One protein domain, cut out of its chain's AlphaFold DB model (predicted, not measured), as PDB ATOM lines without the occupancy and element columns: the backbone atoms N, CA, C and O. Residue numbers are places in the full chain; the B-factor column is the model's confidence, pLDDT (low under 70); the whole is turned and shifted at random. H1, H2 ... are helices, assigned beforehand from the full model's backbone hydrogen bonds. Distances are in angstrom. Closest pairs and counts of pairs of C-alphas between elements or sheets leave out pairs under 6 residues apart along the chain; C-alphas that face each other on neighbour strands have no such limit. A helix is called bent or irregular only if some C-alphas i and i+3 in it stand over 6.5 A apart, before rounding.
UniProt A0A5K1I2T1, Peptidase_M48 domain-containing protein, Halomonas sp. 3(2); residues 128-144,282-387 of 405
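Overview. This is residues 128 to 144 and 282 to 387 of the 405 residues of the protein "Peptidase_M48 domain-containing protein" of Halomonas sp. 3(2) (UniProt A0A5K1I2T1). H2, H3, H5 and H6 form an up-and-down bundle, each running against the one before; H1 packs on H5, and H4 packs steeply on H2. The printed part has 123 residues with six named helices, H1 to H6, and no named strand: all helix, compact, radius of gyration of the C-alphas 13.2 A, spans 37 by 37 by 26 A.

Arrangement. Start at H1, residues 134 to 140; it touches H5, residues 351 to 364, C-alphas 135 and 362 being closest at 4.8 A. H2, residues 287 to 305, and H3, residues 309 to 323, form a hairpin, closest C-alphas 302 and 312, 4.8 A. H4, residues 336 to 346, touches H2's residues 290 to 297 alone at a steep tilt of 46 degrees, closest C-alphas 293 and 342, 4.3 A. H2 touches H5, the same way, closest C-alphas 302 and 364, 4.3 A. H6, residues 373 to 385, and H5 form a hairpin but only just touch, with 3 pairs of C-alphas within 8 A, closest 362 and 379, 7.0 A. Every O i to N i+4 pair is within hydrogen-bond range in H1 and H6, against 12 of 15 in H2, 10 of 11 in H3, 6 of 7 in H4 and 8 of 10 in H5.

Along the chain. Find C-alpha 134 at (154.164, 266.821, 252.485), where H1 begins. H2 spans 22.2 A, H3 and H5 20.8 A each; H6 ends at C-alpha 385, (143.338, 248.278, 250.829). H2 is irregular, C-alphas 289 and 292 being 8.5 A apart, and H5 only just, 352 and 355 being 6.9 A apart.

Size, cuts and confidence. Residues 145 to 281 are cut out, with 26.1 A across the gap; H3 to H4 is a long link. Residues 128 to 136, 141 and 143 have pLDDT under 70.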
ATOM      1  N   THR A 128     166.538 261.842 254.989       47.56
ATOM      2  CA  THR A 128     166.552 262.490 253.660       47.56
ATOM      3  C   THR A 128     165.188 262.472 252.979       47.56
ATOM      4  O   THR A 128     164.845 263.461 252.345       47.56
ATOM      5  N   LEU A 129     164.358 261.437 253.175       47.38
ATOM      6  CA  LEU A 129     162.948 261.476 252.741       47.38
ATOM      7  C   LEU A 129     162.076 262.418 253.593       47.38
ATOM      8  O   LEU A 129     161.051 262.902 253.125       47.38
ATOM      9  N   ALA A 130     162.447 262.643 254.856       42.72
ATOM     10  CA  ALA A 130     161.605 263.320 255.847       42.72
ATOM     11  C   ALA A 130     161.882 264.824 256.020       42.72
ATOM     12  O   ALA A 130     161.201 265.475 256.815       42.72
ATOM     13  N   SER A 131     162.858 265.399 255.311       40.19
ATOM     14  CA  SER A 131     163.117 266.841 255.397       40.19
ATOM     15  C   SER A 131     162.088 267.623 254.577       40.19
ATOM     16  O   SER A 131     162.255 267.827 253.382       40.19
ATOM     17  N   GLY A 132     161.008 268.050 255.235       49.81
ATOM     18  CA  GLY A 132     160.082 269.075 254.733       49.81
ATOM     19  C   GLY A 132     159.014 268.626 253.728       49.81
ATOM     20  O   GLY A 132     158.200 269.455 253.338       49.81
ATOM     21  N   SER A 133     158.971 267.350 253.335       61.00
ATOM     22  CA  SER A 133     157.991 266.849 252.358       61.00
ATOM     23  C   SER A 133     156.595 266.648 252.966       61.00
ATOM     24  O   SER A 133     156.418 266.217 254.118       61.00
ATOM     25  N   LEU A 134     155.580 266.954 252.157       63.59
ATOM     26  CA  LEU A 134     154.164 266.821 252.485       63.59
ATOM     27  C   LEU A 134     153.811 265.381 252.896       63.59
ATOM     28  O   LEU A 134     153.039 265.175 253.842       63.59
ATOM     29  N   ALA A 135     154.448 264.401 252.251       66.06
ATOM     30  CA  ALA A 135     154.329 262.969 252.499       66.06
ATOM     31  C   ALA A 135     154.538 262.567 253.968       66.06
ATOM     32  O   ALA A 135     153.740 261.819 254.539       66.06
ATOM     33  N   ALA A 136     155.580 263.084 254.626       68.25
ATOM     34  CA  ALA A 136     155.868 262.740 256.021       68.25
ATOM     35  C   ALA A 136     154.778 263.266 256.973       68.25
ATOM     36  O   ALA A 136     154.384 262.584 257.927       68.25
ATOM     37  N   THR A 137     154.244 264.453 256.678       70.50
ATOM     38  CA  THR A 137     153.182 265.091 257.466       70.50
ATOM     39  C   THR A 137     151.840 264.382 257.271       70.50
ATOM     40  O   THR A 137     151.078 264.225 258.227       70.50
ATOM     41  N   VAL A 138     151.546 263.922 256.052       70.44
ATOM     42  CA  VAL A 138     150.363 263.103 255.749       70.44
ATOM     43  C   VAL A 138     150.388 261.812 256.569       70.44
ATOM     44  O   VAL A 138     149.443 261.523 257.304       70.44
ATOM     45  N   VAL A 139     151.504 261.082 256.552       73.25
ATOM     46  CA  VAL A 139     151.623 259.819 257.296       73.25
ATOM     47  C   VAL A 139     151.598 260.033 258.815       73.25
ATOM     48  O   VAL A 139     151.065 259.199 259.548       73.25
ATOM     49  N   ALA A 140     152.120 261.156 259.317       72.81
ATOM     50  CA  ALA A 140     152.054 261.495 260.742       72.81
ATOM     51  C   ALA A 140     150.620 261.752 261.247       72.81
ATOM     52  O   ALA A 140     150.347 261.536 262.429       72.81
ATOM     53  N   SER A 141     149.707 262.174 260.364       69.50
ATOM     54  CA  SER A 141     148.297 262.433 260.698       69.50
ATOM     55  C   SER A 141     147.411 261.176 260.734       69.50
ATOM     56  O   SER A 141     146.252 261.234 261.153       69.50
ATOM     57  N   VAL A 142     147.946 260.007 260.356       72.44
ATOM     58  CA  VAL A 142     147.203 258.737 260.362       72.44
ATOM     59  C   VAL A 142     146.701 258.404 261.769       72.44
ATOM     60  O   VAL A 142     147.471 258.293 262.723       72.44
ATOM     61  N   GLY A 143     145.384 258.233 261.894       68.06
ATOM     62  CA  GLY A 143     144.714 257.947 263.167       68.06
ATOM     63  C   GLY A 143     144.607 259.142 264.123       68.06
ATOM     64  O   GLY A 143     144.140 258.967 265.248       68.06
ATOM     65  N   ARG A 144     145.027 260.344 263.705       77.69
ATOM     66  CA  ARG A 144     144.941 261.595 264.475       77.69
ATOM     67  C   ARG A 144     144.528 262.756 263.556       77.69
ATOM     68  O   ARG A 144     145.360 263.621 263.278       77.69
ATOM     69  N   ARG A 282     147.946 237.086 256.997       83.00
ATOM     70  CA  ARG A 282     149.157 236.759 257.757       83.00
ATOM     71  C   ARG A 282     150.220 237.816 257.449       83.00
ATOM     72  O   ARG A 282     150.674 237.903 256.311       83.00
ATOM     73  N   ARG A 283     150.595 238.602 258.459       87.94
ATOM     74  CA  ARG A 283     151.622 239.650 258.371       87.94
ATOM     75  C   ARG A 283     152.990 239.046 258.662       87.94
ATOM     76  O   ARG A 283     153.378 238.937 259.821       87.94
ATOM     77  N   ASN A 284     153.652 238.548 257.627       92.00
ATOM     78  CA  ASN A 284     154.856 237.726 257.756       92.00
ATOM     79  C   ASN A 284     155.890 237.963 256.646       92.00
ATOM     80  O   ASN A 284     156.701 237.080 256.379       92.00
ATOM     81  N   ARG A 285     155.803 239.095 255.945       94.31
ATOM     82  CA  ARG A 285     156.750 239.504 254.906       94.31
ATOM     83  C   ARG A 285     157.393 240.824 255.288       94.31
ATOM     84  O   ARG A 285     156.707 241.673 255.861       94.31
ATOM     85  N   HIS A 286     158.658 240.975 254.937       95.38
ATOM     86  CA  HIS A 286     159.406 242.216 255.093       95.38
ATOM     87  C   HIS A 286     159.554 242.926 253.741       95.38
ATOM     88  O   HIS A 286     159.394 242.297 252.695       95.38
ATOM     89  N   LEU A 287     159.862 244.223 253.741       95.00
ATOM     90  CA  LEU A 287     160.067 245.032 252.532       95.00
ATOM     91  C   LEU A 287     161.101 244.400 251.593       95.00
ATOM     92  O   LEU A 287     160.872 244.320 250.389       95.00
ATOM     93  N   VAL A 288     162.190 243.871 252.156       94.44
ATOM     94  CA  VAL A 288     163.263 243.193 251.410       94.44
ATOM     95  C   VAL A 288     162.778 241.970 250.620       94.44
ATOM     96  O   VAL A 288     163.333 241.664 249.570       94.44
ATOM     97  N   ASP A 289     161.699 241.310 251.060       94.62
ATOM     98  CA  ASP A 289     161.102 240.159 250.365       94.62
ATOM     99  C   ASP A 289     160.153 240.573 249.228       94.62
ATOM    100  O   ASP A 289     159.593 239.722 248.528       94.62
ATOM    101  N   LEU A 290     159.869 241.872 249.105       96.56
ATOM    102  CA  LEU A 290     158.761 242.415 248.327       96.56
ATOM    103  C   LEU A 290     159.231 243.359 247.217       96.56
ATOM    104  O   LEU A 290     158.412 244.118 246.710       96.56
ATOM    105  N   ALA A 291     160.495 243.268 246.789       96.31
ATOM    106  CA  ALA A 291     161.073 244.103 245.730       96.31
ATOM    107  C   ALA A 291     160.180 244.190 244.479       96.31
ATOM    108  O   ALA A 291     159.734 245.273 244.134       96.31
ATOM    109  N   GLY A 292     159.811 243.061 243.861       96.38
ATOM    110  CA  GLY A 292     158.938 243.054 242.674       96.38
ATOM    111  C   GLY A 292     157.570 243.731 242.891       96.38
ATOM    112  O   GLY A 292     157.223 244.644 242.145       96.38
ATOM    113  N   PRO A 293     156.783 243.334 243.913       97.31
ATOM    114  CA  PRO A 293     155.534 244.019 244.260       97.31
ATOM    115  C   PRO A 293     155.684 245.518 244.559       97.31
ATOM    116  O   PRO A 293     154.810 246.295 244.179       97.31
ATOM    117  N   LEU A 294     156.763 245.917 245.241       97.38
ATOM    118  CA  LEU A 294     157.059 247.316 245.557       97.38
ATOM    119  C   LEU A 294     157.389 248.106 244.292       97.38
ATOM    120  O   LEU A 294     156.807 249.164 244.086       97.38
ATOM    121  N   SER A 295     158.260 247.569 243.435       96.75
ATOM    122  CA  SER A 295     158.623 248.139 242.135       96.75
ATOM    123  C   SER A 295     157.387 248.448 241.300       96.75
ATOM    124  O   SER A 295     157.245 249.565 240.806       96.75
ATOM    125  N   LEU A 296     156.458 247.491 241.200       96.88
ATOM    126  CA  LEU A 296     155.229 247.674 240.434       96.88
ATOM    127  C   LEU A 296     154.353 248.783 241.032       96.88
ATOM    128  O   LEU A 296     154.019 249.735 240.335       96.88
ATOM    129  N   LEU A 297     154.030 248.697 242.329       96.94
ATOM    130  CA  LEU A 297     153.141 249.666 242.972       96.94
ATOM    131  C   LEU A 297     153.724 251.086 242.959       96.94
ATOM    132  O   LEU A 297     153.020 252.036 242.628       96.94
ATOM    133  N   LEU A 298     154.995 251.239 243.333       96.06
ATOM    134  CA  LEU A 298     155.638 252.549 243.432       96.06
ATOM    135  C   LEU A 298     155.859 253.174 242.052       96.06
ATOM    136  O   LEU A 298     155.709 254.385 241.932       96.06
ATOM    137  N   SER A 299     156.121 252.375 241.010       95.62
ATOM    138  CA  SER A 299     156.158 252.879 239.628       95.62
ATOM    139  C   SER A 299     154.780 253.356 239.174       95.62
ATOM    140  O   SER A 299     154.672 254.424 238.582       95.62
ATOM    141  N   THR A 300     153.712 252.617 239.491       95.31
ATOM    142  CA  THR A 300     152.337 253.027 239.172       95.31
ATOM    143  C   THR A 300     151.951 254.331 239.867       95.31
ATOM    144  O   THR A 300     151.418 255.225 239.218       95.31
ATOM    145  N   LEU A 301     152.259 254.474 241.159       94.50
ATOM    146  CA  LEU A 301     152.004 255.714 241.899       94.50
ATOM    147  C   LEU A 301     152.866 256.875 241.386       94.50
ATOM    148  O   LEU A 301     152.360 257.979 241.239       94.50
ATOM    149  N   ALA A 302     154.144 256.630 241.077       93.31
ATOM    150  CA  ALA A 302     155.043 257.667 240.573       93.31
ATOM    151  C   ALA A 302     154.609 258.176 239.194       93.31
ATOM    152  O   ALA A 302     154.682 259.364 238.925       93.31
ATOM    153  N   ARG A 303     154.101 257.301 238.324       91.62
ATOM    154  CA  ARG A 303     153.544 257.711 237.027       91.62
ATOM    155  C   ARG A 303     152.241 258.488 237.142       91.62
ATOM    156  O   ARG A 303     151.951 259.280 236.259       91.62
ATOM    157  N   ALA A 304     151.449 258.220 238.177       88.19
ATOM    158  CA  ALA A 304     150.238 258.984 238.442       88.19
ATOM    159  C   ALA A 304     150.554 260.378 238.999       88.19
ATOM    160  O   ALA A 304     149.777 261.287 238.757       88.19
ATOM    161  N   GLY A 305     151.671 260.517 239.726       82.19
ATOM    162  CA  GLY A 305     152.080 261.757 240.383       82.19
ATOM    163  C   GLY A 305     153.019 262.668 239.597       82.19
ATOM    164  O   GLY A 305     153.219 263.806 239.987       82.19
ATOM    165  N   GLN A 306     153.690 262.181 238.549       83.00
ATOM    166  CA  GLN A 306     154.754 262.929 237.867       83.00
ATOM    167  C   GLN A 306     154.404 263.195 236.403       83.00
ATOM    168  O   GLN A 306     153.792 262.365 235.736       83.00
ATOM    169  N   GLN A 307     154.856 264.341 235.888       76.44
ATOM    170  CA  GLN A 307     154.556 264.784 234.520       76.44
ATOM    171  C   GLN A 307     155.323 264.009 233.436       76.44
ATOM    172  O   GLN A 307     154.864 263.933 232.299       76.44
ATOM    173  N   ASP A 308     156.487 263.445 233.781       86.94
ATOM    174  CA  ASP A 308     157.373 262.736 232.853       86.94
ATOM    175  C   ASP A 308     157.858 261.406 233.456       86.94
ATOM    176  O   ASP A 308     158.054 261.267 234.670       86.94
ATOM    177  N   GLU A 309     158.093 260.424 232.589       89.06
ATOM    178  CA  GLU A 309     158.629 259.112 232.925       89.06
ATOM    179  C   GLU A 309     160.002 259.211 233.603       89.06
ATOM    180  O   GLU A 309     160.262 258.475 234.556       89.06
ATOM    181  N   ASP A 310     160.861 260.143 233.182       89.62
ATOM    182  CA  ASP A 310     162.187 260.320 233.790       89.62
ATOM    183  C   ASP A 310     162.097 260.819 235.243       89.62
ATOM    184  O   ASP A 310     162.866 260.383 236.111       89.62
ATOM    185  N   GLN A 311     161.112 261.670 235.549       89.19
ATOM    186  CA  GLN A 311     160.837 262.113 236.919       89.19
ATOM    187  C   GLN A 311     160.271 260.967 237.763       89.19
ATOM    188  O   GLN A 311     160.720 260.754 238.895       89.19
ATOM    189  N   ALA A 312     159.346 260.180 237.203       91.25
ATOM    190  CA  ALA A 312     158.792 259.001 237.864       91.25
ATOM    191  C   ALA A 312     159.878 257.951 238.166       91.25
ATOM    192  O   ALA A 312     159.945 257.426 239.281       91.25
ATOM    193  N   ARG A 313     160.781 257.696 237.211       93.19
ATOM    194  CA  ARG A 313     161.933 256.801 237.378       93.19
ATOM    195  C   ARG A 313     162.863 257.296 238.478       93.19
ATOM    196  O   ARG A 313     163.148 256.552 239.417       93.19
ATOM    197  N   SER A 314     163.245 258.571 238.424       89.81
ATOM    198  CA  SER A 314     164.099 259.206 239.435       89.81
ATOM    199  C   SER A 314     163.468 259.182 240.835       89.81
ATOM    200  O   SER A 314     164.167 259.087 241.845       89.81
ATOM    201  N   ALA A 315     162.137 259.273 240.940       89.06
ATOM    202  CA  ALA A 315     161.428 259.125 242.209       89.06
ATOM    203  C   ALA A 315     161.548 257.696 242.767       89.06
ATOM    204  O   ALA A 315     161.919 257.528 243.930       89.06
ATOM    205  N   VAL A 316     161.313 256.666 241.946       92.25
ATOM    206  CA  VAL A 316     161.434 255.256 242.366       92.25
ATOM    207  C   VAL A 316     162.874 254.893 242.746       92.25
ATOM    208  O   VAL A 316     163.090 254.220 243.756       92.25
ATOM    209  N   GLU A 317     163.866 255.384 242.005       90.62
ATOM    210  CA  GLU A 317     165.285 255.168 242.315       90.62
ATOM    211  C   GLU A 317     165.675 255.764 243.676       90.62
ATOM    212  O   GLU A 317     166.291 255.082 244.498       90.62
ATOM    213  N   ARG A 318     165.236 256.996 243.978       88.81
ATOM    214  CA  ARG A 318     165.448 257.616 245.301       88.81
ATOM    215  C   ARG A 318     164.812 256.802 246.431       88.81
ATOM    216  O   ARG A 318     165.402 256.657 247.503       88.81
ATOM    217  N   LEU A 319     163.628 256.238 246.193       90.88
ATOM    218  CA  LEU A 319     162.937 255.388 247.167       90.88
ATOM    219  C   LEU A 319     163.646 254.051 247.399       90.88
ATOM    220  O   LEU A 319     163.572 253.521 248.508       90.88
ATOM    221  N   SER A 320     164.366 253.526 246.402       91.19
ATOM    222  CA  SER A 320     165.132 252.284 246.537       91.19
ATOM    223  C   SER A 320     166.169 252.390 247.656       91.19
ATOM    224  O   SER A 320     166.219 251.536 248.548       91.19
ATOM    225  N   SER A 321     166.942 253.479 247.666       85.62
ATOM    226  CA  SER A 321     167.936 253.733 248.713       85.62
ATOM    227  C   SER A 321     167.291 253.929 250.082       85.62
ATOM    228  O   SER A 321     167.790 253.414 251.079       85.62
ATOM    229  N   ALA A 322     166.165 254.639 250.142       84.75
ATOM    230  CA  ALA A 322     165.529 254.976 251.408       84.75
ATOM    231  C   ALA A 322     164.769 253.808 252.060       84.75
ATOM    232  O   ALA A 322     164.704 253.724 253.286       84.75
ATOM    233  N   LEU A 323     164.212 252.893 251.259       89.25
ATOM    234  CA  LEU A 323     163.589 251.662 251.751       89.25
ATOM    235  C   LEU A 323     164.608 250.542 252.011       89.25
ATOM    236  O   LEU A 323     164.253 249.548 252.642       89.25
ATOM    237  N   GLY A 324     165.848 250.676 251.527       88.88
ATOM    238  CA  GLY A 324     166.858 249.616 251.608       88.88
ATOM    239  C   GLY A 324     166.503 248.388 250.764       88.88
ATOM    240  O   GLY A 324     166.912 247.273 251.080       88.88
ATOM    241  N   VAL A 325     165.711 248.577 249.705       93.81
ATOM    242  CA  VAL A 325     165.250 247.517 248.799       93.81
ATOM    243  C   VAL A 325     165.587 247.930 247.381       93.81
ATOM    244  O   VAL A 325     165.286 249.053 246.987       93.81
ATOM    245  N   ARG A 326     166.173 247.027 246.590       94.44
ATOM    246  CA  ARG A 326     166.383 247.265 245.160       94.44
ATOM    247  C   ARG A 326     165.028 247.353 244.458       94.44
ATOM    248  O   ARG A 326     164.311 246.355 244.408       94.44
ATOM    249  N   LEU A 327     164.692 248.536 243.954       95.38
ATOM    250  CA  LEU A 327     163.488 248.773 243.162       95.38
ATOM    251  C   LEU A 327     163.882 248.950 241.699       95.38
ATOM    252  O   LEU A 327     164.878 249.603 241.402       95.38
ATOM    253  N   ASP A 328     163.074 248.393 240.807       94.81
ATOM    254  CA  ASP A 328     163.226 248.524 239.363       94.81
ATOM    255  C   ASP A 328     162.020 249.313 238.837       94.81
ATOM    256  O   ASP A 328     160.872 248.976 239.136       94.81
ATOM    257  N   PHE A 329     162.256 250.376 238.069       94.81
ATOM    258  CA  PHE A 329     161.163 251.170 237.512       94.81
ATOM    259  C   PHE A 329     160.437 250.409 236.393       94.81
ATOM    260  O   PHE A 329     161.056 249.930 235.440       94.81
ATOM    261  N   VAL A 330     159.109 250.322 236.484       93.06
ATOM    262  CA  VAL A 330     158.262 249.664 235.482       93.06
ATOM    263  C   VAL A 330     157.738 250.704 234.486       93.06
ATOM    264  O   VAL A 330     156.753 251.396 234.738       93.06
ATOM    265  N   GLY A 331     158.399 250.798 233.327       84.69
ATOM    266  CA  GLY A 331     158.100 251.799 232.289       84.69
ATOM    267  C   GLY A 331     156.795 251.585 231.512       84.69
ATOM    268  O   GLY A 331     156.316 252.494 230.841       84.69
ATOM    269  N   LYS A 332     156.138 250.424 231.627       87.44
ATOM    270  CA  LYS A 332     154.809 250.181 231.025       87.44
ATOM    271  C   LYS A 332     153.703 250.285 232.082       87.44
ATOM    272  O   LYS A 332     153.960 249.896 233.221       87.44
ATOM    273  N   PRO A 333     152.508 250.816 231.749       86.38
ATOM    274  CA  PRO A 333     151.387 250.812 232.680       86.38
ATOM    275  C   PRO A 333     151.105 249.383 233.138       86.38
ATOM    276  O   PRO A 333     151.043 248.468 232.317       86.38
ATOM    277  N   ALA A 334     150.996 249.196 234.450       88.81
ATOM    278  CA  ALA A 334     150.727 247.891 235.030       88.81
ATOM    279  C   ALA A 334     149.290 247.466 234.719       88.81
ATOM    280  O   ALA A 334     148.358 248.255 234.873       88.81
ATOM    281  N   LEU A 335     149.099 246.202 234.349       88.94
ATOM    282  CA  LEU A 335     147.765 245.632 234.205       88.94
ATOM    283  C   LEU A 335     147.107 245.476 235.583       88.94
ATOM    284  O   LEU A 335     147.771 245.185 236.584       88.94
ATOM    285  N   ALA A 336     145.775 245.555 235.633       88.75
ATOM    286  CA  ALA A 336     145.003 245.358 236.865       88.75
ATOM    287  C   ALA A 336     145.347 244.036 237.588       88.75
ATOM    288  O   ALA A 336     145.445 243.993 238.815       88.75
ATOM    289  N   SER A 337     145.598 242.959 236.836       89.88
ATOM    290  CA  SER A 337     145.985 241.649 237.380       89.88
ATOM    291  C   SER A 337     147.381 241.641 238.020       89.88
ATOM    292  O   SER A 337     147.599 240.951 239.021       89.88
ATOM    293  N   GLU A 338     148.323 242.416 237.481       93.38
ATOM    294  CA  GLU A 338     149.675 242.568 238.023       93.38
ATOM    295  C   GLU A 338     149.638 243.370 239.328       93.38
ATOM    296  O   GLU A 338     150.244 242.978 240.331       93.38
ATOM    297  N   LEU A 339     148.848 244.446 239.355       94.19
ATOM    298  CA  LEU A 339     148.615 245.233 240.562       94.19
ATOM    299  C   LEU A 339     147.902 244.409 241.640       94.19
ATOM    300  O   LEU A 339     148.284 244.442 242.814       94.19
ATOM    301  N   ASP A 340     146.931 243.578 241.257       92.69
ATOM    302  CA  ASP A 340     146.272 242.663 242.185       92.69
ATOM    303  C   ASP A 340     147.242 241.646 242.797       92.69
ATOM    304  O   ASP A 340     147.198 241.390 244.011       92.69
ATOM    305  N   TRP A 341     148.146 241.105 241.976       94.50
ATOM    306  CA  TRP A 341     149.226 240.215 242.399       94.50
ATOM    307  C   TRP A 341     150.196 240.895 243.374       94.50
ATOM    308  O   TRP A 341     150.614 240.262 244.359       94.50
ATOM    309  N   ALA A 342     150.534 242.165 243.132       96.25
ATOM    310  CA  ALA A 342     151.422 242.945 243.988       96.25
ATOM    311  C   ALA A 342     150.755 243.222 245.337       96.25
ATOM    312  O   ALA A 342     151.294 242.881 246.394       96.25
ATOM    313  N   MET A 343     149.524 243.726 245.316       94.94
ATOM    314  CA  MET A 343     148.775 244.052 246.526       94.94
ATOM    315  C   MET A 343     148.484 242.826 247.395       94.94
ATOM    316  O   MET A 343     148.565 242.906 248.621       94.94
ATOM    317  N   ALA A 344     148.216 241.657 246.800       92.81
ATOM    318  CA  ALA A 344     148.051 240.408 247.551       92.81
ATOM    319  C   ALA A 344     149.302 240.022 248.372       92.81
ATOM    320  O   ALA A 344     149.194 239.339 249.396       92.81
ATOM    321  N   ARG A 345     150.494 240.465 247.949       94.88
ATOM    322  CA  ARG A 345     151.758 240.273 248.675       94.88
ATOM    323  C   ARG A 345     152.012 241.390 249.677       94.88
ATOM    324  O   ARG A 345     152.344 241.088 250.822       94.88
ATOM    325  N   LEU A 346     151.794 242.644 249.285       95.31
ATOM    326  CA  LEU A 346     152.032 243.820 250.130       95.31
ATOM    327  C   LEU A 346     151.136 243.851 251.376       95.31
ATOM    328  O   LEU A 346     151.590 244.225 252.452       95.31
ATOM    329  N   VAL A 347     149.895 243.356 251.297       92.50
ATOM    330  CA  VAL A 347     149.006 243.246 252.472       92.50
ATOM    331  C   VAL A 347     149.611 242.366 253.589       92.50
ATOM    332  O   VAL A 347     149.277 242.529 254.768       92.50
ATOM    333  N   ARG A 348     150.541 241.460 253.248       92.94
ATOM    334  CA  ARG A 348     151.261 240.585 254.192       92.94
ATOM    335  C   ARG A 348     152.475 241.253 254.844       92.94
ATOM    336  O   ARG A 348     153.158 240.587 255.627       92.94
ATOM    337  N   LEU A 349     152.745 242.522 254.543       94.56
ATOM    338  CA  LEU A 349     153.821 243.292 255.155       94.56
ATOM    339  C   LEU A 349     153.634 243.382 256.678       94.56
ATOM    340  O   LEU A 349     152.523 243.616 257.179       94.56
ATOM    341  N   VAL A 350     154.727 243.187 257.415       92.56
ATOM    342  CA  VAL A 350     154.762 243.334 258.874       92.56
ATOM    343  C   VAL A 350     154.392 244.755 259.308       92.56
ATOM    344  O   VAL A 350     154.659 245.736 258.618       92.56
ATOM    345  N   GLN A 351     153.771 244.885 260.484       88.81
ATOM    346  CA  GLN A 351     153.212 246.165 260.936       88.81
ATOM    347  C   GLN A 351     154.265 247.280 261.054       88.81
ATOM    348  O   GLN A 351     153.960 248.428 260.740       88.81
ATOM    349  N   ALA A 352     155.482 246.940 261.488       88.69
ATOM    350  CA  ALA A 352     156.567 247.896 261.710       88.69
ATOM    351  C   ALA A 352     157.013 248.616 260.423       88.69
ATOM    352  O   ALA A 352     157.415 249.774 260.474       88.69
ATOM    353  N   GLU A 353     156.882 247.962 259.269       91.75
ATOM    354  CA  GLU A 353     157.398 248.454 257.985       91.75
ATOM    355  C   GLU A 353     156.323 249.125 257.114       91.75
ATOM    356  O   GLU A 353     156.620 249.680 256.057       91.75
ATOM    357  N   ARG A 354     155.066 249.157 257.576       89.50
ATOM    358  CA  ARG A 354     153.971 249.845 256.873       89.50
ATOM    359  C   ARG A 354     154.158 251.357 256.826       89.50
ATOM    360  O   ARG A 354     153.821 251.973 255.824       89.50
ATOM    361  N   LYS A 355     154.699 251.962 257.889       87.75
ATOM    362  CA  LYS A 355     154.945 253.412 257.927       87.75
ATOM    363  C   LYS A 355     155.967 253.840 256.855       87.75
ATOM    364  O   LYS A 355     155.623 254.738 256.094       87.75
ATOM    365  N   PRO A 356     157.150 253.203 256.733       90.06
ATOM    366  CA  PRO A 356     158.060 253.446 255.611       90.06
ATOM    367  C   PRO A 356     157.398 253.305 254.236       90.06
ATOM    368  O   PRO A 356     157.571 254.179 253.393       90.06
ATOM    369  N   LEU A 357     156.583 252.261 254.029       92.81
ATOM    370  CA  LEU A 357     155.860 252.074 252.768       92.81
ATOM    371  C   LEU A 357     154.894 253.233 252.473       92.81
ATOM    372  O   LEU A 357     154.890 253.750 251.365       92.81
ATOM    373  N   LEU A 358     154.099 253.668 253.454       91.00
ATOM    374  CA  LEU A 358     153.162 254.783 253.268       91.00
ATOM    375  C   LEU A 358     153.878 256.101 252.965       91.00
ATOM    376  O   LEU A 358     153.376 256.890 252.167       91.00
ATOM    377  N   VAL A 359     155.042 256.336 253.583       88.81
ATOM    378  CA  VAL A 359     155.880 257.503 253.265       88.81
ATOM    379  C   VAL A 359     156.342 257.417 251.814       88.81
ATOM    380  O   VAL A 359     156.135 258.366 251.072       88.81
ATOM    381  N   ALA A 360     156.862 256.264 251.382       91.88
ATOM    382  CA  ALA A 360     157.287 256.059 249.999       91.88
ATOM    383  C   ALA A 360     156.142 256.255 248.990       91.88
ATOM    384  O   ALA A 360     156.309 256.969 248.008       91.88
ATOM    385  N   MET A 361     154.962 255.687 249.264       93.00
ATOM    386  CA  MET A 361     153.763 255.873 248.438       93.00
ATOM    387  C   MET A 361     153.360 257.347 248.338       93.00
ATOM    388  O   MET A 361     153.012 257.813 247.259       93.00
ATOM    389  N   SER A 362     153.419 258.074 249.455       89.56
ATOM    390  CA  SER A 362     153.076 259.497 249.493       89.56
ATOM    391  C   SER A 362     154.102 260.344 248.731       89.56
ATOM    392  O   SER A 362     153.712 261.273 248.043       89.56
ATOM    393  N   CYS A 363     155.393 259.994 248.784       88.56
ATOM    394  CA  CYS A 363     156.432 260.651 247.985       88.56
ATOM    395  C   CYS A 363     156.287 260.385 246.478       88.56
ATOM    396  O   CYS A 363     156.664 261.240 245.688       88.56
ATOM    397  N   CYS A 364     155.771 259.220 246.065       90.50
ATOM    398  CA  CYS A 364     155.526 258.929 244.647       90.50
ATOM    399  C   CYS A 364     154.493 259.879 244.034       90.50
ATOM    400  O   CYS A 364     154.673 260.319 242.902       90.50
ATOM    401  N   VAL A 365     153.421 260.157 244.779       88.38
ATOM    402  CA  VAL A 365     152.302 260.986 244.312       88.38
ATOM    403  C   VAL A 365     152.478 262.476 244.613       88.38
ATOM    404  O   VAL A 365     151.615 263.264 244.269       88.38
ATOM    405  N   GLU A 366     153.546 262.873 245.304       85.31
ATOM    406  CA  GLU A 366     153.830 264.280 245.586       85.31
ATOM    407  C   GLU A 366     154.648 264.888 244.439       85.31
ATOM    408  O   GLU A 366     155.744 264.415 244.119       85.31
ATOM    409  N   HIS A 367     154.143 265.979 243.865       77.69
ATOM    410  CA  HIS A 367     154.821 266.772 242.840       77.69
ATOM    411  C   HIS A 367     154.821 268.250 243.234       77.69
ATOM    412  O   HIS A 367     153.795 268.797 243.632       77.69
ATOM    413  N   ASP A 368     155.993 268.891 243.209       74.50
ATOM    414  CA  ASP A 368     156.185 270.290 243.627       74.50
ATOM    415  C   ASP A 368     155.563 270.644 244.997       74.50
ATOM    416  O   ASP A 368     155.054 271.745 245.229       74.50
ATOM    417  N   GLY A 369     155.586 269.688 245.935       73.50
ATOM    418  CA  GLY A 369     155.014 269.850 247.277       73.50
ATOM    419  C   GLY A 369     153.481 269.852 247.315       73.50
ATOM    420  O   GLY A 369     152.887 270.338 248.283       73.50
ATOM    421  N   ARG A 370     152.831 269.346 246.263       81.00
ATOM    422  CA  ARG A 370     151.376 269.240 246.117       81.00
ATOM    423  C   ARG A 370     150.990 267.796 245.808       81.00
ATOM    424  O   ARG A 370     151.786 267.036 245.269       81.00
ATOM    425  N   ILE A 371     149.772 267.434 246.200       85.88
ATOM    426  CA  ILE A 371     149.122 266.179 245.807       85.88
ATOM    427  C   ILE A 371     147.762 266.570 245.241       85.88
ATOM    428  O   ILE A 371     146.948 267.168 245.964       85.88
ATOM    429  N   ASP A 372     147.536 266.255 243.973       86.75
ATOM    430  CA  ASP A 372     146.292 266.551 243.278       86.75
ATOM    431  C   ASP A 372     145.141 265.655 243.774       86.75
ATOM    432  O   ASP A 372     145.364 264.607 244.390       86.75
ATOM    433  N   PRO A 373     143.870 266.044 243.559       88.12
ATOM    434  CA  PRO A 373     142.729 265.280 244.064       88.12
ATOM    435  C   PRO A 373     142.696 263.817 243.614       88.12
ATOM    436  O   PRO A 373     142.447 262.938 244.434       88.12
ATOM    437  N   GLU A 374     142.999 263.532 242.348       89.19
ATOM    438  CA  GLU A 374     142.970 262.161 241.815       89.19
ATOM    439  C   GLU A 374     144.113 261.297 242.362       89.19
ATOM    440  O   GLU A 374     143.914 260.133 242.714       89.19
ATOM    441  N   GLU A 375     145.294 261.891 242.525       91.06
ATOM    442  CA  GLU A 375     146.452 261.283 243.182       91.06
ATOM    443  C   GLU A 375     146.164 260.974 244.656       91.06
ATOM    444  O   GLU A 375     146.503 259.898 245.157       91.06
ATOM    445  N   ALA A 376     145.489 261.894 245.352       89.81
ATOM    446  CA  ALA A 376     145.055 261.715 246.731       89.81
ATOM    447  C   ALA A 376     144.013 260.595 246.860       89.81
ATOM    448  O   ALA A 376     144.092 259.798 247.801       89.81
ATOM    449  N   GLU A 377     143.055 260.501 245.930       92.06
ATOM    450  CA  GLU A 377     142.084 259.402 245.871       92.06
ATOM    451  C   GLU A 377     142.784 258.058 245.637       92.06
ATOM    452  O   GLU A 377     142.528 257.101 246.371       92.06
ATOM    453  N   LEU A 378     143.717 257.997 244.681       93.94
ATOM    454  CA  LEU A 378     144.505 256.801 244.382       93.94
ATOM    455  C   LEU A 378     145.327 256.363 245.600       93.94
ATOM    456  O   LEU A 378     145.231 255.213 246.037       93.94
ATOM    457  N   LEU A 379     146.098 257.282 246.187       93.38
ATOM    458  CA  LEU A 379     146.906 257.031 247.377       93.38
ATOM    459  C   LEU A 379     146.038 256.518 248.532       93.38
ATOM    460  O   LEU A 379     146.374 255.511 249.162       93.38
ATOM    461  N   SER A 380     144.911 257.184 248.791       92.00
ATOM    462  CA  SER A 380     143.994 256.830 249.877       92.00
ATOM    463  C   SER A 380     143.351 255.463 249.644       92.00
ATOM    464  O   SER A 380     143.328 254.647 250.565       92.00
ATOM    465  N   ALA A 381     142.913 255.160 248.419       93.31
ATOM    466  CA  ALA A 381     142.316 253.873 248.074       93.31
ATOM    467  C   ALA A 381     143.319 252.710 248.204       93.31
ATOM    468  O   ALA A 381     143.017 251.667 248.798       93.31
ATOM    469  N   VAL A 382     144.555 252.893 247.732       94.88
ATOM    470  CA  VAL A 382     145.628 251.899 247.900       94.88
ATOM    471  C   VAL A 382     145.966 251.717 249.381       94.88
ATOM    472  O   VAL A 382     146.021 250.588 249.869       94.88
ATOM    473  N   ALA A 383     146.151 252.803 250.131       91.69
ATOM    474  CA  ALA A 383     146.482 252.732 251.552       91.69
ATOM    475  C   ALA A 383     145.363 252.066 252.376       91.69
ATOM    476  O   ALA A 383     145.635 251.227 253.245       91.69
ATOM    477  N   TRP A 384     144.101 252.351 252.041       90.06
ATOM    478  CA  TRP A 384     142.928 251.694 252.612       90.06
ATOM    479  C   TRP A 384     142.973 250.178 252.382       90.06
ATOM    480  O   TRP A 384     142.864 249.408 253.337       90.06
ATOM    481  N   THR A 385     143.254 249.721 251.154       89.94
ATOM    482  CA  THR A 385     143.338 248.278 250.829       89.94
ATOM    483  C   THR A 385     144.567 247.573 251.431       89.94
ATOM    484  O   THR A 385     144.575 246.348 251.573       89.94
ATOM    485  N   LEU A 386     145.590 248.316 251.874       88.50
ATOM    486  CA  LEU A 386     146.691 247.801 252.712       88.50
ATOM    487  C   LEU A 386     146.309 247.679 254.204       88.50
ATOM    488  O   LEU A 386     147.076 247.138 255.017       88.50
ATOM    489  N   GLY A 387     145.122 248.157 254.584       82.94
ATOM    490  CA  GLY A 387     144.657 248.252 255.967       82.94
ATOM    491  C   GLY A 387     145.364 249.364 256.740       82.94
ATOM    492  O   GLY A 387     145.697 249.170 257.913       82.94
TER     493      GLY A 387